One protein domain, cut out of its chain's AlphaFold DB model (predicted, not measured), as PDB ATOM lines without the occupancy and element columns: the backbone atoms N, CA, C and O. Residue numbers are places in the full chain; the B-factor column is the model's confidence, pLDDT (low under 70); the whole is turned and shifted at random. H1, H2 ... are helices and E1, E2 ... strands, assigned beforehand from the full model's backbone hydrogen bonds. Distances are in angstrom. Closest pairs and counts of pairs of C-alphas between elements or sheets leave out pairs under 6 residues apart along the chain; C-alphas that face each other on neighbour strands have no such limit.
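What this domain is: This is residues 207 to 273 of the 324 residues of an uncharacterized protein of Deltaproteobacteria bacterium (UniProt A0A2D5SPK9). This is a rod with little regular structure: a narrow three-stranded sheet lies in its middle, the loop of hairpin E2 and E3, residues 242 to 264, reaches one end, and residues 218 to 229 with tiny helix H1 make the other. The 67 printed residues, 17 in named elements, class mixed, run E1, H1, E2, E3; the sheet's order is E1, E2, E3, antiparallel. It is only just loose, close to extended, with radius of gyration of the C-alphas 16.3 A, spanning 49 by 21 by 20 A.

How they stand to each other: Look first at inner strand E2, residues 237 to 241. E1, residues 214 to 217, is antiparallel to it at 156 degrees; find N 215 and O 240 within hydrogen-bond range at 2.8 A. E3, residues 265 to 268, is antiparallel to E2 at 159 degrees, with N 239 and O 266 at 2.8 A. H1, residues 230 to 233, is not on the sheet; too short for O i to N i+4 pairs, it has one O i to N i+3 pair, within range.

Where its parts are: Find C-alpha 214 at (-28.775, -24.229, -43.818), where E1 begins, 9.7 A long. E2 runs 12.9 A, H1 5.7 A, and E3 9.9 A to C-alpha 268 at (-24.960, -37.285, -47.854).

The domain as a whole: The farthest C-alphas, Ser 227 and Ser 255, are 49.5 A apart. Links E1 to H1 and E2 to E3 are long. The printed part has no cut, and no printed residue is under 70 in pLDDT.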
ATOM      1  N   PHE A 207     -18.498 -12.962 -52.291       82.94
ATOM      2  CA  PHE A 207     -19.915 -13.286 -52.426       82.94
ATOM      3  C   PHE A 207     -20.758 -12.330 -51.582       82.94
ATOM      4  O   PHE A 207     -20.250 -11.735 -50.633       82.94
ATOM      5  N   VAL A 208     -22.049 -12.209 -51.917       85.31
ATOM      6  CA  VAL A 208     -22.996 -11.353 -51.177       85.31
ATOM      7  C   VAL A 208     -23.091 -11.777 -49.716       85.31
ATOM      8  O   VAL A 208     -23.055 -10.945 -48.813       85.31
ATOM      9  N   ILE A 209     -23.155 -13.088 -49.490       86.81
ATOM     10  CA  ILE A 209     -23.102 -13.696 -48.168       86.81
ATOM     11  C   ILE A 209     -21.962 -14.702 -48.113       86.81
ATOM     12  O   ILE A 209     -21.647 -15.375 -49.093       86.81
ATOM     13  N   LYS A 210     -21.351 -14.812 -46.937       85.50
ATOM     14  CA  LYS A 210     -20.238 -15.730 -46.696       85.50
ATOM     15  C   LYS A 210     -20.678 -17.196 -46.714       85.50
ATOM     16  O   LYS A 210     -19.952 -18.041 -47.219       85.50
ATOM     17  N   GLU A 211     -21.835 -17.496 -46.129       87.31
ATOM     18  CA  GLU A 211     -22.359 -18.852 -45.963       87.31
ATOM     19  C   GLU A 211     -23.869 -18.843 -46.204       87.31
ATOM     20  O   GLU A 211     -24.571 -17.963 -45.705       87.31
ATOM     21  N   ILE A 212     -24.363 -19.820 -46.968       90.81
ATOM     22  CA  ILE A 212     -25.798 -19.986 -47.210       90.81
ATOM     23  C   ILE A 212     -26.436 -20.591 -45.951       90.81
ATOM     24  O   ILE A 212     -26.032 -21.688 -45.548       90.81
ATOM     25  N   PRO A 213     -27.453 -19.940 -45.354       92.06
ATOM     26  CA  PRO A 213     -28.159 -20.486 -44.204       92.06
ATOM     27  C   PRO A 213     -28.715 -21.878 -44.504       92.06
ATOM     28  O   PRO A 213     -29.459 -22.090 -45.469       92.06
ATOM     29  N   SER A 214     -28.348 -22.843 -43.666       93.00
ATOM     30  CA  SER A 214     -28.775 -24.229 -43.818       93.00
ATOM     31  C   SER A 214     -29.022 -24.896 -42.470       93.00
ATOM     32  O   SER A 214     -28.463 -24.520 -41.438       93.00
ATOM     33  N   ARG A 215     -29.907 -25.891 -42.481       95.19
ATOM     34  CA  ARG A 215     -30.201 -26.768 -41.352       95.19
ATOM     35  C   ARG A 215     -29.501 -28.098 -41.576       95.19
ATOM     36  O   ARG A 215     -29.722 -28.762 -42.589       95.19
ATOM     37  N   LEU A 216     -28.677 -28.484 -40.611       94.25
ATOM     38  CA  LEU A 216     -28.035 -29.790 -40.580       94.25
ATOM     39  C   LEU A 216     -28.899 -30.760 -39.772       94.25
ATOM     40  O   LEU A 216     -29.118 -30.555 -38.579       94.25
ATOM     41  N   ASN A 217     -29.354 -31.832 -40.411       94.12
ATOM     42  CA  ASN A 217     -30.034 -32.938 -39.754       94.12
ATOM     43  C   ASN A 217     -29.154 -34.192 -39.811       94.12
ATOM     44  O   ASN A 217     -28.810 -34.668 -40.889       94.12
ATOM     45  N   THR A 218     -28.787 -34.729 -38.652       91.75
ATOM     46  CA  THR A 218     -27.979 -35.954 -38.519       91.75
ATOM     47  C   THR A 218     -28.825 -37.205 -38.275       91.75
ATOM     48  O   THR A 218     -28.295 -38.311 -38.253       91.75
ATOM     49  N   ASN A 219     -30.139 -37.053 -38.096       88.88
ATOM     50  CA  ASN A 219     -31.069 -38.150 -37.852       88.88
ATOM     51  C   ASN A 219     -31.858 -38.476 -39.125       88.88
ATOM     52  O   ASN A 219     -33.077 -38.313 -39.189       88.88
ATOM     53  N   VAL A 220     -31.134 -38.867 -40.175       91.38
ATOM     54  CA  VAL A 220     -31.703 -39.200 -41.487       91.38
ATOM     55  C   VAL A 220     -31.262 -40.598 -41.889       91.38
ATOM     56  O   VAL A 220     -30.134 -41.010 -41.631       91.38
ATOM     57  N   THR A 221     -32.165 -41.355 -42.501       90.94
ATOM     58  CA  THR A 221     -31.867 -42.707 -42.976       90.94
ATOM     59  C   THR A 221     -31.011 -42.657 -44.237       90.94
ATOM     60  O   THR A 221     -31.179 -41.782 -45.085       90.94
ATOM     61  N   CYS A 222     -30.104 -43.620 -44.379       89.69
ATOM     62  CA  CYS A 222     -29.325 -43.784 -45.600       89.69
ATOM     63  C   CYS A 222     -30.259 -44.008 -46.811       89.69
ATOM     64  O   CYS A 222     -31.092 -44.913 -46.748       89.69
ATOM     65  N   PRO A 223     -30.123 -43.242 -47.911       88.81
ATOM     66  CA  PRO A 223     -30.983 -43.379 -49.092       88.81
ATOM     67  C   PRO A 223     -30.640 -44.591 -49.977       88.81
ATOM     68  O   PRO A 223     -31.335 -44.852 -50.955       88.81
ATOM     69  N   PHE A 224     -29.571 -45.322 -49.659       87.00
ATOM     70  CA  PHE A 224     -29.133 -46.510 -50.391       87.00
ATOM     71  C   PHE A 224     -29.515 -47.799 -49.655       87.00
ATOM     72  O   PHE A 224     -29.931 -47.782 -48.496       87.00
ATOM     73  N   ALA A 225     -29.326 -48.944 -50.318       85.06
ATOM     74  CA  ALA A 225     -29.506 -50.250 -49.693       85.06
ATOM     75  C   ALA A 225     -28.631 -50.389 -48.434       85.06
ATOM     76  O   ALA A 225     -27.452 -50.036 -48.426       85.06
ATOM     77  N   GLN A 226     -29.181 -50.958 -47.362       84.12
ATOM     78  CA  GLN A 226     -28.507 -50.966 -46.062       84.12
ATOM     79  C   GLN A 226     -27.150 -51.693 -46.063       84.12
ATOM     80  O   GLN A 226     -26.284 -51.376 -45.251       84.12
ATOM     81  N   SER A 227     -26.936 -52.613 -47.008       84.94
ATOM     82  CA  SER A 227     -25.673 -53.331 -47.213       84.94
ATOM     83  C   SER A 227     -24.515 -52.447 -47.696       84.94
ATOM     84  O   SER A 227     -23.362 -52.766 -47.410       84.94
ATOM     85  N   ILE A 228     -24.796 -51.345 -48.405       87.81
ATOM     86  CA  ILE A 228     -23.766 -50.432 -48.928       87.81
ATOM     87  C   ILE A 228     -23.528 -49.232 -48.001       87.81
ATOM     88  O   ILE A 228     -22.481 -48.591 -48.068       87.81
ATOM     89  N   CYS A 229     -24.459 -48.929 -47.097       88.88
ATOM     90  CA  CYS A 229     -24.326 -47.815 -46.164       88.88
ATOM     91  C   CYS A 229     -23.296 -48.123 -45.075       88.88
ATOM     92  O   CYS A 229     -23.382 -49.128 -44.362       88.88
ATOM     93  N   LEU A 230     -22.329 -47.230 -44.882       87.12
ATOM     94  CA  LEU A 230     -21.338 -47.407 -43.830       87.12
ATOM     95  C   LEU A 230     -21.988 -47.220 -42.443       87.12
ATOM     96  O   LEU A 230     -22.864 -46.373 -42.263       87.12
ATOM     97  N   ARG A 231     -21.565 -48.016 -41.447       82.94
ATOM     98  CA  ARG A 231     -22.080 -47.970 -40.055       82.94
ATOM     99  C   ARG A 231     -23.615 -48.029 -39.964       82.94
ATOM    100  O   ARG A 231     -24.219 -47.287 -39.188       82.94
ATOM    101  N   ASN A 232     -24.248 -48.878 -40.776       80.50
ATOM    102  CA  ASN A 232     -25.706 -49.041 -40.850       80.50
ATOM    103  C   ASN A 232     -26.469 -47.726 -41.113       80.50
ATOM    104  O   ASN A 232     -27.625 -47.599 -40.718       80.50
ATOM    105  N   GLY A 233     -25.829 -46.741 -41.757       80.00
ATOM    106  CA  GLY A 233     -26.437 -45.448 -42.078       80.00
ATOM    107  C   GLY A 233     -26.400 -44.406 -40.955       80.00
ATOM    108  O   GLY A 233     -26.892 -43.302 -41.158       80.00
ATOM    109  N   SER A 234     -25.774 -44.698 -39.809       83.88
ATOM    110  CA  SER A 234     -25.681 -43.767 -38.664       83.88
ATOM    111  C   SER A 234     -24.819 -42.520 -38.906       83.88
ATOM    112  O   SER A 234     -24.834 -41.597 -38.099       83.88
ATOM    113  N   ALA A 235     -24.061 -42.483 -40.006       87.50
ATOM    114  CA  ALA A 235     -23.259 -41.333 -40.430       87.50
ATOM    115  C   ALA A 235     -23.905 -40.553 -41.594       87.50
ATOM    116  O   ALA A 235     -23.211 -39.835 -42.312       87.50
ATOM    117  N   THR A 236     -25.210 -40.730 -41.811       92.06
ATOM    118  CA  THR A 236     -25.962 -39.981 -42.822       92.06
ATOM    119  C   THR A 236     -26.294 -38.596 -42.291       92.06
ATOM    120  O   THR A 236     -26.771 -38.445 -41.168       92.06
ATOM    121  N   ILE A 237     -26.074 -37.582 -43.117       94.00
ATOM    122  CA  ILE A 237     -26.474 -36.209 -42.831       94.00
ATOM    123  C   ILE A 237     -27.351 -35.684 -43.956       94.00
ATOM    124  O   ILE A 237     -27.196 -36.061 -45.116       94.00
ATOM    125  N   GLN A 238     -28.248 -34.774 -43.621       95.38
ATOM    126  CA  GLN A 238     -29.014 -34.001 -44.576       95.38
ATOM    127  C   GLN A 238     -28.763 -32.525 -44.329       95.38
ATOM    128  O   GLN A 238     -28.877 -32.036 -43.206       95.38
ATOM    129  N   ILE A 239     -28.408 -31.832 -45.400       94.81
ATOM    130  CA  ILE A 239     -28.225 -30.392 -45.428       94.81
ATOM    131  C   ILE A 239     -29.421 -29.830 -46.181       94.81
ATOM    132  O   ILE A 239     -29.601 -30.087 -47.373       94.81
ATOM    133  N   ASP A 240     -30.251 -29.101 -45.455       95.81
ATOM    134  CA  ASP A 240     -31.452 -28.456 -45.957       95.81
ATOM    135  C   ASP A 240     -31.219 -26.949 -45.985       95.81
ATOM    136  O   ASP A 240     -31.136 -26.312 -44.934       95.81
ATOM    137  N   THR A 241     -31.063 -26.373 -47.174       95.00
ATOM    138  CA  THR A 241     -30.949 -24.916 -47.281       95.00
ATOM    139  C   THR A 241     -32.287 -24.273 -46.938       95.00
ATOM    140  O   THR A 241     -33.348 -24.875 -47.118       95.00
ATOM    141  N   ASP A 242     -32.271 -23.025 -46.481       90.00
ATOM    142  CA  ASP A 242     -33.497 -22.231 -46.566       90.00
ATOM    143  C   ASP A 242     -33.824 -21.893 -48.039       90.00
ATOM    144  O   ASP A 242     -33.140 -22.355 -48.965       90.00
ATOM    145  N   LEU A 243     -34.880 -21.114 -48.277       94.12
ATOM    146  CA  LEU A 243     -35.131 -20.511 -49.587       94.12
ATOM    147  C   LEU A 243     -33.967 -19.582 -49.961       94.12
ATOM    148  O   LEU A 243     -33.796 -18.507 -49.391       94.12
ATOM    149  N   ILE A 244     -33.173 -20.013 -50.938       94.62
ATOM    150  CA  ILE A 244     -32.053 -19.258 -51.491       94.62
ATOM    151  C   ILE A 244     -32.608 -18.258 -52.494       94.62
ATOM    152  O   ILE A 244     -33.017 -18.655 -53.585       94.62
ATOM    153  N   ASP A 245     -32.601 -16.973 -52.146       94.00
ATOM    154  CA  ASP A 245     -32.993 -15.897 -53.053       94.00
ATOM    155  C   ASP A 245     -31.848 -15.524 -54.011       94.00
ATOM    156  O   ASP A 245     -30.706 -15.279 -53.607       94.00
ATOM    157  N   SER A 246     -32.167 -15.467 -55.305       92.69
ATOM    158  CA  SER A 246     -31.217 -15.134 -56.373       92.69
ATOM    159  C   SER A 246     -30.524 -13.782 -56.204       92.69
ATOM    160  O   SER A 246     -29.371 -13.640 -56.609       92.69
ATOM    161  N   TYR A 247     -31.180 -12.795 -55.600       91.19
ATOM    162  CA  TYR A 247     -30.601 -11.480 -55.374       91.19
ATOM    163  C   TYR A 247     -29.857 -11.433 -54.039       91.19
ATOM    164  O   TYR A 247     -28.655 -11.178 -54.019       91.19
ATOM    165  N   GLU A 248     -30.552 -11.718 -52.936       89.31
ATOM    166  CA  GLU A 248     -30.028 -11.501 -51.581       89.31
ATOM    167  C   GLU A 248     -28.877 -12.441 -51.221       89.31
ATOM    168  O   GLU A 248     -28.009 -12.073 -50.434       89.31
ATOM    169  N   MET A 249     -28.846 -13.645 -51.800       91.44
ATOM    170  CA  MET A 249     -27.821 -14.642 -51.482       91.44
ATOM    171  C   MET A 249     -26.831 -14.864 -52.627       91.44
ATOM    172  O   MET A 249     -25.670 -15.182 -52.372       91.44
ATOM    173  N   LEU A 250     -27.266 -14.699 -53.884       90.25
ATOM    174  CA  LEU A 250     -26.438 -14.995 -55.063       90.25
ATOM    175  C   LEU A 250     -25.994 -13.748 -55.845       90.25
ATOM    176  O   LEU A 250     -25.153 -13.864 -56.734       90.25
ATOM    177  N   GLY A 251     -26.519 -12.560 -55.526       89.31
ATOM    178  CA  GLY A 251     -26.115 -11.297 -56.156       89.31
ATOM    179  C   GLY A 251     -26.622 -11.092 -57.582       89.31
ATOM    180  O   GLY A 251     -26.110 -10.236 -58.305       89.31
ATOM    181  N   ILE A 252     -27.626 -11.856 -58.015       90.44
ATOM    182  CA  ILE A 252     -28.231 -11.714 -59.341       90.44
ATOM    183  C   ILE A 252     -29.198 -10.531 -59.308       90.44
ATOM    184  O   ILE A 252     -30.304 -10.622 -58.781       90.44
ATOM    185  N   SER A 253     -28.773  -9.402 -59.880       89.00
ATOM    186  CA  SER A 253     -29.558  -8.163 -59.906       89.00
ATOM    187  C   SER A 253     -30.884  -8.334 -60.657       89.00
ATOM    188  O   SER A 253     -30.910  -8.447 -61.884       89.00
ATOM    189  N   ALA A 254     -31.995  -8.327 -59.916       90.06
ATOM    190  CA  ALA A 254     -33.346  -8.436 -60.453       90.06
ATOM    191  C   ALA A 254     -34.372  -7.696 -59.577       90.06
ATOM    192  O   ALA A 254     -34.254  -7.626 -58.348       90.06
ATOM    193  N   SER A 255     -35.419  -7.175 -60.226       91.06
ATOM    194  CA  SER A 255     -36.599  -6.641 -59.534       91.06
ATOM    195  C   SER A 255     -37.320  -7.743 -58.757       91.06
ATOM    196  O   SER A 255     -37.238  -8.902 -59.153       91.06
ATOM    197  N   VAL A 256     -38.067  -7.388 -57.708       89.12
ATOM    198  CA  VAL A 256     -38.735  -8.355 -56.813       89.12
ATOM    199  C   VAL A 256     -39.591  -9.378 -57.571       89.12
ATOM    200  O   VAL A 256     -39.544 -10.557 -57.246       89.12
ATOM    201  N   SER A 257     -40.307  -8.970 -58.625       90.38
ATOM    202  CA  SER A 257     -41.144  -9.879 -59.429       90.38
ATOM    203  C   SER A 257     -40.356 -10.868 -60.292       90.38
ATOM    204  O   SER A 257     -40.921 -11.851 -60.754       90.38
ATOM    205  N   ASN A 258     -39.074 -10.593 -60.542       91.81
ATOM    206  CA  ASN A 258     -38.210 -11.383 -61.422       91.81
ATOM    207  C   ASN A 258     -37.129 -12.142 -60.640       91.81
ATOM    208  O   ASN A 258     -36.244 -12.742 -61.251       91.81
ATOM    209  N   ARG A 259     -37.160 -12.083 -59.304       92.00
ATOM    210  CA  ARG A 259     -36.277 -12.884 -58.458       92.00
ATOM    211  C   ARG A 259     -36.773 -14.318 -58.447       92.00
ATOM    212  O   ARG A 259     -37.973 -14.577 -58.375       92.00
ATOM    213  N   VAL A 260     -35.829 -15.244 -58.500       93.88
ATOM    214  CA  VAL A 260     -36.097 -16.665 -58.298       93.88
ATOM    215  C   VAL A 260     -35.561 -17.079 -56.940       93.88
ATOM    216  O   VAL A 260     -34.493 -16.625 -56.524       93.88
ATOM    217  N   ALA A 261     -36.303 -17.946 -56.263       94.50
ATOM    218  CA  ALA A 261     -35.856 -18.591 -55.045       94.50
ATOM    219  C   ALA A 261     -35.936 -20.104 -55.215       94.50
ATOM    220  O   ALA A 261     -36.873 -20.619 -55.830       94.50
ATOM    221  N   PHE A 262     -34.957 -20.822 -54.681       94.50
ATOM    222  CA  PHE A 262     -34.971 -22.280 -54.686       94.50
ATOM    223  C   PHE A 262     -34.459 -22.827 -53.364       94.50
ATOM    224  O   PHE A 262     -33.734 -22.165 -52.627       94.50
ATOM    225  N   ARG A 263     -34.841 -24.063 -53.063       95.25
ATOM    226  CA  ARG A 263     -34.411 -24.783 -51.870       95.25
ATOM    227  C   ARG A 263     -33.703 -26.053 -52.299       95.25
ATOM    228  O   ARG A 263     -34.232 -26.799 -53.121       95.25
ATOM    229  N   LYS A 264     -32.517 -26.298 -51.749       94.06
ATOM    230  CA  LYS A 264     -31.737 -27.504 -52.014       94.06
ATOM    231  C   LYS A 264     -31.688 -28.357 -50.754       94.06
ATOM    232  O   LYS A 264     -31.188 -27.926 -49.720       94.06
ATOM    233  N   VAL A 265     -32.154 -29.596 -50.872       95.00
ATOM    234  CA  VAL A 265     -32.022 -30.614 -49.825       95.00
ATOM    235  C   VAL A 265     -31.039 -31.661 -50.322       95.00
ATOM    236  O   VAL A 265     -31.295 -32.330 -51.319       95.00
ATOM    237  N   SER A 266     -29.893 -31.776 -49.656       94.12
ATOM    238  CA  SER A 266     -28.835 -32.728 -50.016       94.12
ATOM    239  C   SER A 266     -28.658 -33.736 -48.894       94.12
ATOM    240  O   SER A 266     -28.369 -33.345 -47.767       94.12
ATOM    241  N   THR A 267     -28.825 -35.024 -49.189       93.75
ATOM    242  CA  THR A 267     -28.580 -36.103 -48.223       93.75
ATOM    243  C   THR A 267     -27.270 -36.793 -48.579       93.75
ATOM    244  O   THR A 267     -27.140 -37.347 -49.668       93.75
ATOM    245  N   CYS A 268     -26.303 -36.752 -47.668       91.94
ATOM    246  CA  CYS A 268     -24.960 -37.285 -47.854       91.94
ATOM    247  C   CYS A 268     -24.730 -38.435 -46.871       91.94
ATOM    248  O   CYS A 268     -24.948 -38.289 -45.670       91.94
ATOM    249  N   THR A 269     -24.251 -39.573 -47.369       91.25
ATOM    250  CA  THR A 269     -23.894 -40.727 -46.539       91.25
ATOM    251  C   THR A 269     -22.584 -41.339 -47.030       91.25
ATOM    252  O   THR A 269     -22.392 -41.473 -48.240       91.25
ATOM    253  N   PRO A 270     -21.677 -41.752 -46.133       90.38
ATOM    254  CA  PRO A 270     -20.526 -42.551 -46.521       90.38
ATOM    255  C   PRO A 270     -20.967 -43.952 -46.972       90.38
ATOM    256  O   PRO A 270     -21.812 -44.593 -46.336       90.38
ATOM    257  N   LEU A 271     -20.364 -44.439 -48.057       88.94
ATOM    258  CA  LEU A 271     -20.679 -45.729 -48.672       88.94
ATOM    259  C   LEU A 271     -19.501 -46.707 -48.586       88.94
ATOM    260  O   LEU A 271     -18.334 -46.323 -48.651       88.94
ATOM    261  N   ARG A 272     -19.812 -47.999 -48.471       88.81
ATOM    262  CA  ARG A 272     -18.868 -49.113 -48.581       88.81
ATOM    263  C   ARG A 272     -18.820 -49.581 -50.037       88.81
ATOM    264  O   ARG A 272     -19.599 -50.428 -50.447       88.81
ATOM    265  N   LEU A 273     -17.870 -49.047 -50.802       86.75
ATOM    266  CA  LEU A 273     -17.816 -49.239 -52.259       86.75
ATOM    267  C   LEU A 273     -16.947 -50.415 -52.737       86.75
ATOM    268  O   LEU A 273     -16.869 -50.640 -53.937       86.75
TER     269      LEU A 273